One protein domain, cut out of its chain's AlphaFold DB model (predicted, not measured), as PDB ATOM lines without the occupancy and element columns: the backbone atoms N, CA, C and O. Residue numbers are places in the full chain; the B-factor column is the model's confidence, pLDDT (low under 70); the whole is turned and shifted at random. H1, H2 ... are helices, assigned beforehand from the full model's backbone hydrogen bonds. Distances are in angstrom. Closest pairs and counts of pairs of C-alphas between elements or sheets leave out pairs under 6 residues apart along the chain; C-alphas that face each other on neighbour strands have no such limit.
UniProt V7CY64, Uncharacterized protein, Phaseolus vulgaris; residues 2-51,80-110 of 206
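What this domain is: This is residues 2 to 51 and 80 to 110 of the 206 residues of an uncharacterized protein of Phaseolus vulgaris (UniProt V7CY64). Look for an open string of separate helices: H3, the longest, has H2 making a corner at its start, H1 folding back near H2, and H4 far off at the other end. A long link leads from H4 back to short H5. The 81 printed residues hold five named helices, H1 to H5 in order, and no named strand: all helix, extended, radius of gyration of the C-alphas 19.2 A, spans 60 by 32 by 16 A.

How they stand to each other: Start at H3, residues 30 to 44. H2, residues 17 to 28, is close but not clearly touching; the closest C-alphas, Trp 27 and Arg 33, are 6.9 A apart, at a steep tilt of 63 degrees. H1, residues 2 to 8, is close but not clearly touching H2; the closest C-alphas, Arg 6 and Leu 24, are 8.0 A apart. H4, residues 80 to 93, and H5, residues 107 to 110, are apart from each other and these three. In H1 to H4 every O i to N i+4 pair is within hydrogen-bond range; H5 is too short for one.

Where its parts are: Find C-alpha 30 at (155.894, 261.570, 152.363); H3 runs 21.0 A from there. H4 runs 19.9 A from C-alpha 80 at (166.942, 311.326, 155.133), and H2 spans 16.2 A.

The domain as a whole: Residues 52 to 79 are not printed, a 23.0 A gap between C-alphas 51 and 80. Confidence is under 70 at residues 44 to 51, 80 to 81, 83 and 88 to 110.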
ATOM      1  N   PHE A   2     140.187 274.710 150.764       80.06
ATOM      2  CA  PHE A   2     140.807 273.369 150.859       80.06
ATOM      3  C   PHE A   2     141.590 273.108 152.151       80.06
ATOM      4  O   PHE A   2     141.626 271.984 152.637       80.06
ATOM      5  N   MET A   3     142.197 274.149 152.727       82.81
ATOM      6  CA  MET A   3     142.894 274.034 154.009       82.81
ATOM      7  C   MET A   3     141.942 273.628 155.141       82.81
ATOM      8  O   MET A   3     142.291 272.772 155.945       82.81
ATOM      9  N   GLU A   4     140.734 274.193 155.165       84.25
ATOM     10  CA  GLU A   4     139.711 273.878 156.169       84.25
ATOM     11  C   GLU A   4     139.101 272.497 155.927       84.25
ATOM     12  O   GLU A   4     138.985 271.709 156.859       84.25
ATOM     13  N   ALA A   5     138.824 272.149 154.666       87.06
ATOM     14  CA  ALA A   5     138.410 270.794 154.297       87.06
ATOM     15  C   ALA A   5     139.433 269.745 154.769       87.06
ATOM     16  O   ALA A   5     139.065 268.741 155.374       87.06
ATOM     17  N   ARG A   6     140.730 270.014 154.569       86.25
ATOM     18  CA  ARG A   6     141.819 269.137 155.013       86.25
ATOM     19  C   ARG A   6     141.911 269.027 156.533       86.25
ATOM     20  O   ARG A   6     142.075 267.920 157.031       86.25
ATOM     21  N   LYS A   7     141.843 270.147 157.262       85.75
ATOM     22  CA  LYS A   7     141.900 270.155 158.736       85.75
ATOM     23  C   LYS A   7     140.733 269.386 159.347       85.75
ATOM     24  O   LYS A   7     140.933 268.611 160.272       85.75
ATOM     25  N   ASN A   8     139.541 269.584 158.793       88.38
ATOM     26  CA  ASN A   8     138.314 268.983 159.301       88.38
ATOM     27  C   ASN A   8     138.100 267.553 158.786       88.38
ATOM     28  O   ASN A   8     137.168 266.891 159.229       88.38
ATOM     29  N   GLY A   9     138.907 267.093 157.821       86.88
ATOM     30  CA  GLY A   9     138.737 265.798 157.157       86.88
ATOM     31  C   GLY A   9     137.418 265.667 156.387       86.88
ATOM     32  O   GLY A   9     137.023 264.562 156.033       86.88
ATOM     33  N   LYS A  10     136.723 266.783 156.134       89.88
ATOM     34  CA  LYS A  10     135.393 266.805 155.518       89.88
ATOM     35  C   LYS A  10     135.500 267.195 154.050       89.88
ATOM     36  O   LYS A  10     135.980 268.285 153.726       89.88
ATOM     37  N   LYS A  11     135.004 266.315 153.178       92.50
ATOM     38  CA  LYS A  11     134.858 266.567 151.744       92.50
ATOM     39  C   LYS A  11     133.805 267.666 151.511       92.50
ATOM     40  O   LYS A  11     132.702 267.556 152.047       92.50
ATOM     41  N   PRO A  12     134.094 268.713 150.722       91.56
ATOM     42  CA  PRO A  12     133.078 269.659 150.267       91.56
ATOM     43  C   PRO A  12     131.989 268.990 149.412       91.56
ATOM     44  O   PRO A  12     132.283 268.089 148.632       91.56
ATOM     45  N   ILE A  13     130.748 269.476 149.523       90.44
ATOM     46  CA  ILE A  13     129.562 268.902 148.849       90.44
ATOM     47  C   ILE A  13     129.712 268.886 147.321       90.44
ATOM     48  O   ILE A  13     129.299 267.938 146.668       90.44
ATOM     49  N   TRP A  14     130.336 269.915 146.751       92.62
ATOM     50  CA  TRP A  14     130.519 270.059 145.305       92.62
ATOM     51  C   TRP A  14     131.633 269.172 144.721       92.62
ATOM     52  O   TRP A  14     131.870 269.218 143.518       92.62
ATOM     53  N   MET A  15     132.355 268.405 145.544       92.38
ATOM     54  CA  MET A  15     133.542 267.666 145.113       92.38
ATOM     55  C   MET A  15     133.290 266.158 145.048       92.38
ATOM     56  O   MET A  15     132.773 265.547 145.988       92.38
ATOM     57  N   PHE A  16     133.708 265.548 143.940       94.00
ATOM     58  CA  PHE A  16     133.611 264.105 143.721       94.00
ATOM     59  C   PHE A  16     134.523 263.318 144.676       94.00
ATOM     60  O   PHE A  16     135.589 263.800 145.079       94.00
ATOM     61  N   ASP A  17     134.097 262.111 145.059       93.31
ATOM     62  CA  ASP A  17     134.828 261.252 146.004       93.31
ATOM     63  C   ASP A  17     136.197 260.826 145.468       93.31
ATOM     64  O   ASP A  17     137.192 260.817 146.193       93.31
ATOM     65  N   ASP A  18     136.274 260.566 144.174       94.12
ATOM     66  CA  ASP A  18     137.475 260.136 143.463       94.12
ATOM     67  C   ASP A  18     138.548 261.240 143.499       94.12
ATOM     68  O   ASP A  18     139.728 260.997 143.766       94.12
ATOM     69  N   VAL A  19     138.129 262.499 143.336       93.62
ATOM     70  CA  VAL A  19     139.019 263.664 143.442       93.62
ATOM     71  C   VAL A  19     139.466 263.870 144.890       93.62
ATOM     72  O   VAL A  19     140.641 264.143 145.148       93.62
ATOM     73  N   TRP A  20     138.554 263.714 145.854       93.56
ATOM     74  CA  TRP A  20     138.873 263.857 147.275       93.56
ATOM     75  C   TRP A  20     139.874 262.815 147.767       93.56
ATOM     76  O   TRP A  20     140.830 263.158 148.463       93.56
ATOM     77  N   THR A  21     139.680 261.553 147.392       93.06
ATOM     78  CA  THR A  21     140.563 260.445 147.772       93.06
ATOM     79  C   THR A  21     141.948 260.596 147.148       93.06
ATOM     80  O   THR A  21     142.948 260.446 147.853       93.06
ATOM     81  N   SER A  22     142.030 261.002 145.876       93.25
ATOM     82  CA  SER A  22     143.298 261.335 145.211       93.25
ATOM     83  C   SER A  22     144.040 262.477 145.919       93.25
ATOM     84  O   SER A  22     145.227 262.365 146.238       93.25
ATOM     85  N   LEU A  23     143.327 263.548 146.277       92.50
ATOM     86  CA  LEU A  23     143.902 264.687 146.990       92.50
ATOM     87  C   LEU A  23     144.386 264.303 148.397       92.50
ATOM     88  O   LEU A  23     145.465 264.722 148.822       92.50
ATOM     89  N   LEU A  24     143.615 263.479 149.111       91.62
ATOM     90  CA  LEU A  24     143.983 262.982 150.432       91.62
ATOM     91  C   LEU A  24     145.226 262.085 150.362       91.62
ATOM     92  O   LEU A  24     146.130 262.228 151.187       91.62
ATOM     93  N   SER A  25     145.306 261.227 149.341       93.31
ATOM     94  CA  SER A  25     146.483 260.409 149.039       93.31
ATOM     95  C   SER A  25     147.715 261.284 148.786       93.31
ATOM     96  O   SER A  25     148.736 261.147 149.465       93.31
ATOM     97  N   GLN A  26     147.598 262.293 147.916       92.81
ATOM     98  CA  GLN A  26     148.695 263.217 147.627       92.81
ATOM     99  C   GLN A  26     149.129 264.015 148.868       92.81
ATOM    100  O   GLN A  26     150.324 264.183 149.114       92.81
ATOM    101  N   TRP A  27     148.188 264.476 149.694       92.00
ATOM    102  CA  TRP A  27     148.488 265.192 150.939       92.00
ATOM    103  C   TRP A  27     149.122 264.330 152.032       92.00
ATOM    104  O   TRP A  27     149.768 264.878 152.937       92.00
ATOM    105  N   ASN A  28     148.916 263.016 151.980       91.06
ATOM    106  CA  ASN A  28     149.522 262.050 152.890       91.06
ATOM    107  C   ASN A  28     150.817 261.438 152.347       91.06
ATOM    108  O   ASN A  28     151.517 260.770 153.104       91.06
ATOM    109  N   SER A  29     151.187 261.735 151.099       94.81
ATOM    110  CA  SER A  29     152.486 261.345 150.555       94.81
ATOM    111  C   SER A  29     153.652 261.921 151.385       94.81
ATOM    112  O   SER A  29     153.588 263.071 151.855       94.81
ATOM    113  N   PRO A  30     154.741 261.152 151.565       92.00
ATOM    114  CA  PRO A  30     155.894 261.570 152.363       92.00
ATOM    115  C   PRO A  30     156.590 262.807 151.784       92.00
ATOM    116  O   PRO A  30     157.009 263.688 152.540       92.00
ATOM    117  N   ASP A  31     156.635 262.941 150.458       89.31
ATOM    118  CA  ASP A  31     157.226 264.097 149.778       89.31
ATOM    119  C   ASP A  31     156.467 265.387 150.078       89.31
ATOM    120  O   ASP A  31     157.057 266.428 150.386       89.31
ATOM    121  N   PHE A  32     155.136 265.334 150.007       90.00
ATOM    122  CA  PHE A  32     154.303 266.494 150.284       90.00
ATOM    123  C   PHE A  32     154.377 266.892 151.760       90.00
ATOM    124  O   PHE A  32     154.471 268.082 152.078       90.00
ATOM    125  N   ARG A  33     154.385 265.913 152.672       90.00
ATOM    126  CA  ARG A  33     154.554 266.148 154.113       90.00
ATOM    127  C   ARG A  33     155.910 266.775 154.425       90.00
ATOM    128  O   ARG A  33     155.940 267.807 155.094       90.00
ATOM    129  N   SER A  34     156.991 266.237 153.868       87.38
ATOM    130  CA  SER A  34     158.347 266.780 154.016       87.38
ATOM    131  C   SER A  34     158.436 268.224 153.518       87.38
ATOM    132  O   SER A  34     158.915 269.103 154.234       87.38
ATOM    133  N   LYS A  35     157.865 268.516 152.341       88.50
ATOM    134  CA  LYS A  35     157.785 269.884 151.798       88.50
ATOM    135  C   LYS A  35     156.953 270.819 152.678       88.50
ATOM    136  O   LYS A  35     157.328 271.976 152.853       88.50
ATOM    137  N   CYS A  36     155.841 270.351 153.247       84.00
ATOM    138  CA  CYS A  36     155.033 271.153 154.171       84.00
ATOM    139  C   CYS A  36     155.801 271.487 155.452       84.00
ATOM    140  O   CYS A  36     155.799 272.647 155.858       84.00
ATOM    141  N   ILE A  37     156.474 270.500 156.053       83.81
ATOM    142  CA  ILE A  37     157.299 270.685 157.254       83.81
ATOM    143  C   ILE A  37     158.422 271.680 156.964       83.81
ATOM    144  O   ILE A  37     158.605 272.630 157.722       83.81
ATOM    145  N   GLN A  38     159.124 271.522 155.839       79.38
ATOM    146  CA  GLN A  38     160.171 272.453 155.427       79.38
ATOM    147  C   GLN A  38     159.619 273.870 155.227       79.38
ATOM    148  O   GLN A  38     160.169 274.829 155.754       79.38
ATOM    149  N   ASN A  39     158.493 274.018 154.525       77.44
ATOM    150  CA  ASN A  39     157.859 275.321 154.326       77.44
ATOM    151  C   ASN A  39     157.379 275.947 155.638       77.44
ATOM    152  O   ASN A  39     157.421 277.165 155.781       77.44
ATOM    153  N   GLN A  40     156.915 275.143 156.596       81.19
ATOM    154  CA  GLN A  40     156.530 275.624 157.916       81.19
ATOM    155  C   GLN A  40     157.749 276.122 158.692       81.19
ATOM    156  O   GLN A  40     157.712 277.251 159.171       81.19
ATOM    157  N   LYS A  41     158.842 275.347 158.713       76.56
ATOM    158  CA  LYS A  41     160.129 275.761 159.296       76.56
ATOM    159  C   LYS A  41     160.640 277.060 158.666       76.56
ATOM    160  O   LYS A  41     161.018 277.974 159.387       76.56
ATOM    161  N   ASN A  42     160.559 277.176 157.340       72.31
ATOM    162  CA  ASN A  42     160.955 278.377 156.600       72.31
ATOM    163  C   ASN A  42     160.053 279.589 156.908       72.31
ATOM    164  O   ASN A  42     160.502 280.726 156.876       72.31
ATOM    165  N   ARG A  43     158.762 279.380 157.198       70.81
ATOM    166  CA  ARG A  43     157.852 280.472 157.595       70.81
ATOM    167  C   ARG A  43     158.138 280.976 159.001       70.81
ATOM    168  O   ARG A  43     157.980 282.170 159.248       70.81
ATOM    169  N   THR A  44     158.507 280.074 159.905       69.06
ATOM    170  CA  THR A  44     158.837 280.396 161.298       69.06
ATOM    171  C   THR A  44     160.295 280.804 161.486       69.06
ATOM    172  O   THR A  44     160.651 281.209 162.586       69.06
ATOM    173  N   SER A  45     161.144 280.710 160.455       64.56
ATOM    174  CA  SER A  45     162.526 281.176 160.532       64.56
ATOM    175  C   SER A  45     162.605 282.698 160.398       64.56
ATOM    176  O   SER A  45     162.012 283.316 159.507       64.56
ATOM    177  N   ASP A  46     163.396 283.319 161.272       56.84
ATOM    178  CA  ASP A  46     163.741 284.741 161.165       56.84
ATOM    179  C   ASP A  46     164.774 285.009 160.060       56.84
ATOM    180  O   ASP A  46     164.889 286.132 159.564       56.84
ATOM    181  N   THR A  47     165.468 283.956 159.625       52.62
ATOM    182  CA  THR A  47     166.408 283.938 158.504       52.62
ATOM    183  C   THR A  47     165.635 283.760 157.197       52.62
ATOM    184  O   THR A  47     165.359 282.643 156.764       52.62
ATOM    185  N   GLY A  48     165.213 284.865 156.587       51.72
ATOM    186  CA  GLY A  48     164.566 284.870 155.276       51.72
ATOM    187  C   GLY A  48     164.750 286.219 154.592       51.72
ATOM    188  O   GLY A  48     164.383 287.251 155.152       51.72
ATOM    189  N   GLY A  49     165.331 286.215 153.393       52.66
ATOM    190  CA  GLY A  49     165.557 287.422 152.598       52.66
ATOM    191  C   GLY A  49     164.318 287.853 151.809       52.66
ATOM    192  O   GLY A  49     163.543 287.023 151.328       52.66
ATOM    193  N   SER A  50     164.141 289.167 151.656       45.81
ATOM    194  CA  SER A  50     163.249 289.755 150.654       45.81
ATOM    195  C   SER A  50     164.096 290.161 149.451       45.81
ATOM    196  O   SER A  50     164.942 291.046 149.566       45.81
ATOM    197  N   LEU A  51     163.912 289.499 148.307       47.62
ATOM    198  CA  LEU A  51     164.529 289.925 147.053       47.62
ATOM    199  C   LEU A  51     163.633 290.997 146.434       47.62
ATOM    200  O   LEU A  51     162.574 290.697 145.883       47.62
ATOM    201  N   ALA A  80     166.971 312.557 154.346       63.69
ATOM    202  CA  ALA A  80     166.942 311.326 155.133       63.69
ATOM    203  C   ALA A  80     165.566 311.044 155.771       63.69
ATOM    204  O   ALA A  80     165.127 309.889 155.821       63.69
ATOM    205  N   GLU A  81     164.866 312.083 156.222       67.94
ATOM    206  CA  GLU A  81     163.537 311.986 156.827       67.94
ATOM    207  C   GLU A  81     162.470 311.695 155.758       67.94
ATOM    208  O   GLU A  81     161.626 310.820 155.956       67.94
ATOM    209  N   GLU A  82     162.557 312.316 154.575       71.38
ATOM    210  CA  GLU A  82     161.680 312.008 153.433       71.38
ATOM    211  C   GLU A  82     161.839 310.550 152.981       71.38
ATOM    212  O   GLU A  82     160.855 309.829 152.778       71.38
ATOM    213  N   HIS A  83     163.085 310.077 152.882       63.97
ATOM    214  CA  HIS A  83     163.382 308.687 152.547       63.97
ATOM    215  C   HIS A  83     162.832 307.705 153.582       63.97
ATOM    216  O   HIS A  83     162.290 306.658 153.212       63.97
ATOM    217  N   LYS A  84     162.939 308.035 154.870       77.31
ATOM    218  CA  LYS A  84     162.382 307.243 155.971       77.31
ATOM    219  C   LYS A  84     160.857 307.197 155.904       77.31
ATOM    220  O   LYS A  84     160.289 306.107 155.960       77.31
ATOM    221  N   ILE A  85     160.194 308.336 155.702       74.25
ATOM    222  CA  ILE A  85     158.729 308.419 155.595       74.25
ATOM    223  C   ILE A  85     158.231 307.630 154.380       74.25
ATOM    224  O   ILE A  85     157.278 306.855 154.501       74.25
ATOM    225  N   ARG A  86     158.897 307.746 153.225       70.81
ATOM    226  CA  ARG A  86     158.569 306.951 152.032       70.81
ATOM    227  C   ARG A  86     158.768 305.458 152.266       70.81
ATOM    228  O   ARG A  86     157.915 304.665 151.870       70.81
ATOM    229  N   LEU A  87     159.865 305.061 152.911       71.12
ATOM    230  CA  LEU A  87     160.154 303.655 153.192       71.12
ATOM    231  C   LEU A  87     159.132 303.042 154.156       71.12
ATOM    232  O   LEU A  87     158.671 301.929 153.910       71.12
ATOM    233  N   GLU A  88     158.755 303.761 155.212       69.00
ATOM    234  CA  GLU A  88     157.749 303.317 156.185       69.00
ATOM    235  C   GLU A  88     156.343 303.276 155.571       69.00
ATOM    236  O   GLU A  88     155.628 302.284 155.723       69.00
ATOM    237  N   SER A  89     155.975 304.288 154.779       68.50
ATOM    238  CA  SER A  89     154.704 304.306 154.037       68.50
ATOM    239  C   SER A  89     154.612 303.132 153.057       68.50
ATOM    240  O   SER A  89     153.577 302.472 152.949       68.50
ATOM    241  N   TRP A  90     155.718 302.807 152.384       65.31
ATOM    242  CA  TRP A  90     155.787 301.671 151.471       65.31
ATOM    243  C   TRP A  90     155.762 300.322 152.201       65.31
ATOM    244  O   TRP A  90     155.087 299.396 151.757       65.31
ATOM    245  N   LEU A  91     156.443 300.204 153.347       61.88
ATOM    246  CA  LEU A  91     156.370 299.021 154.213       61.88
ATOM    247  C   LEU A  91     154.940 298.762 154.690       61.88
ATOM    248  O   LEU A  91     154.516 297.606 154.710       61.88
ATOM    249  N   LEU A  92     154.195 299.810 155.042       65.88
ATOM    250  CA  LEU A  92     152.784 299.706 155.411       65.88
ATOM    251  C   LEU A  92     151.931 299.234 154.223       65.88
ATOM    252  O   LEU A  92     151.207 298.245 154.354       65.88
ATOM    253  N   ALA A  93     152.076 299.856 153.050       61.97
ATOM    254  CA  ALA A  93     151.303 299.515 151.852       61.97
ATOM    255  C   ALA A  93     151.597 298.100 151.308       61.97
ATOM    256  O   ALA A  93     150.689 297.381 150.898       61.97
ATOM    257  N   ALA A  94     152.859 297.657 151.344       56.38
ATOM    258  CA  ALA A  94     153.278 296.346 150.841       56.38
ATOM    259  C   ALA A  94     152.939 295.176 151.793       56.38
ATOM    260  O   ALA A  94     153.189 294.014 151.465       56.38
ATOM    261  N   GLY A  95     152.336 295.448 152.958       55.34
ATOM    262  CA  GLY A  95     151.903 294.433 153.926       55.34
ATOM    263  C   GLY A  95     152.960 294.044 154.963       55.34
ATOM    264  O   GLY A  95     152.971 292.913 155.457       55.34
ATOM    265  N   GLY A  96     153.841 294.981 155.306       57.09
ATOM    266  CA  GLY A  96     154.795 294.889 156.404       57.09
ATOM    267  C   GLY A  96     156.052 294.072 156.097       57.09
ATOM    268  O   GLY A  96     156.209 293.454 155.046       57.09
ATOM    269  N   LYS A  97     156.949 294.001 157.091       55.38
ATOM    270  CA  LYS A  97     158.300 293.382 157.048       55.38
ATOM    271  C   LYS A  97     158.345 291.890 156.646       55.38
ATOM    272  O   LYS A  97     159.418 291.280 156.622       55.38
ATOM    273  N   LYS A  98     157.186 291.268 156.416       54.62
ATOM    274  CA  LYS A  98     157.016 289.824 156.204       54.62
ATOM    275  C   LYS A  98     156.396 289.468 154.846       54.62
ATOM    276  O   LYS A  98     156.370 288.286 154.512       54.62
ATOM    277  N   LYS A  99     155.938 290.440 154.047       46.22
ATOM    278  CA  LYS A  99     155.361 290.188 152.717       46.22
ATOM    279  C   LYS A  99     156.437 290.344 151.632       46.22
ATOM    280  O   LYS A  99     157.239 291.265 151.691       46.22
ATOM    281  N   GLY A 100     156.512 289.393 150.693       49.34
ATOM    282  CA  GLY A 100     157.549 289.347 149.642       49.34
ATOM    283  C   GLY A 100     158.778 288.467 149.933       49.34
ATOM    284  O   GLY A 100     159.701 288.424 149.123       49.34
ATOM    285  N   ARG A 101     158.806 287.728 151.053       58.28
ATOM    286  CA  ARG A 101     159.878 286.756 151.340       58.28
ATOM    287  C   ARG A 101     159.797 285.566 150.372       58.28
ATOM    288  O   ARG A 101     158.763 284.902 150.289       58.28
ATOM    289  N   ILE A 102     160.887 285.299 149.650       48.59
ATOM    290  CA  ILE A 102     160.994 284.165 148.720       48.59
ATOM    291  C   ILE A 102     161.557 282.971 149.487       48.59
ATOM    292  O   ILE A 102     162.727 282.941 149.858       48.59
ATOM    293  N   TYR A 103     160.717 281.968 149.719       54.28
ATOM    294  CA  TYR A 103     161.096 280.749 150.426       54.28
ATOM    295  C   TYR A 103     161.411 279.654 149.410       54.28
ATOM    296  O   TYR A 103     160.487 279.069 148.849       54.28
ATOM    297  N   ARG A 104     162.708 279.444 149.141       46.03
ATOM    298  CA  ARG A 104     163.313 278.323 148.375       46.03
ATOM    299  C   ARG A 104     164.819 278.500 148.134       46.03
ATOM    300  O   ARG A 104     165.473 277.549 147.729       46.03
ATOM    301  N   VAL A 105     165.364 279.685 148.403       45.88
ATOM    302  CA  VAL A 105     166.809 279.933 148.461       45.88
ATOM    303  C   VAL A 105     167.282 279.465 149.840       45.88
ATOM    304  O   VAL A 105     166.923 280.095 150.828       45.88
ATOM    305  N   GLY A 106     167.965 278.319 149.928       50.38
ATOM    306  CA  GLY A 106     168.483 277.748 151.184       50.38
ATOM    307  C   GLY A 106     169.587 278.593 151.848       50.38
ATOM    308  O   GLY A 106     169.548 279.821 151.796       50.38
ATOM    309  N   ASP A 107     170.592 277.936 152.440       46.47
ATOM    310  CA  ASP A 107     171.691 278.504 153.260       46.47
ATOM    311  C   ASP A 107     172.480 279.690 152.659       46.47
ATOM    312  O   ASP A 107     173.259 280.341 153.354       46.47
ATOM    313  N   LEU A 108     172.227 280.068 151.403       48.22
ATOM    314  CA  LEU A 108     172.717 281.310 150.798       48.22
ATOM    315  C   LEU A 108     172.280 282.571 151.576       48.22
ATOM    316  O   LEU A 108     172.945 283.605 151.508       48.22
ATOM    317  N   ALA A 109     171.186 282.493 152.341       45.81
ATOM    318  CA  ALA A 109     170.711 283.582 153.196       45.81
ATOM    319  C   ALA A 109     171.598 283.838 154.431       45.81
ATOM    320  O   ALA A 109     171.529 284.925 155.003       45.81
ATOM    321  N   HIS A 110     172.448 282.886 154.839       43.00
ATOM    322  CA  HIS A 110     173.283 283.016 156.040       43.00
ATOM    323  C   HIS A 110     174.422 284.045 155.878       43.00
ATOM    324  O   HIS A 110     174.970 284.526 156.870       43.00
TER     325      HIS A 110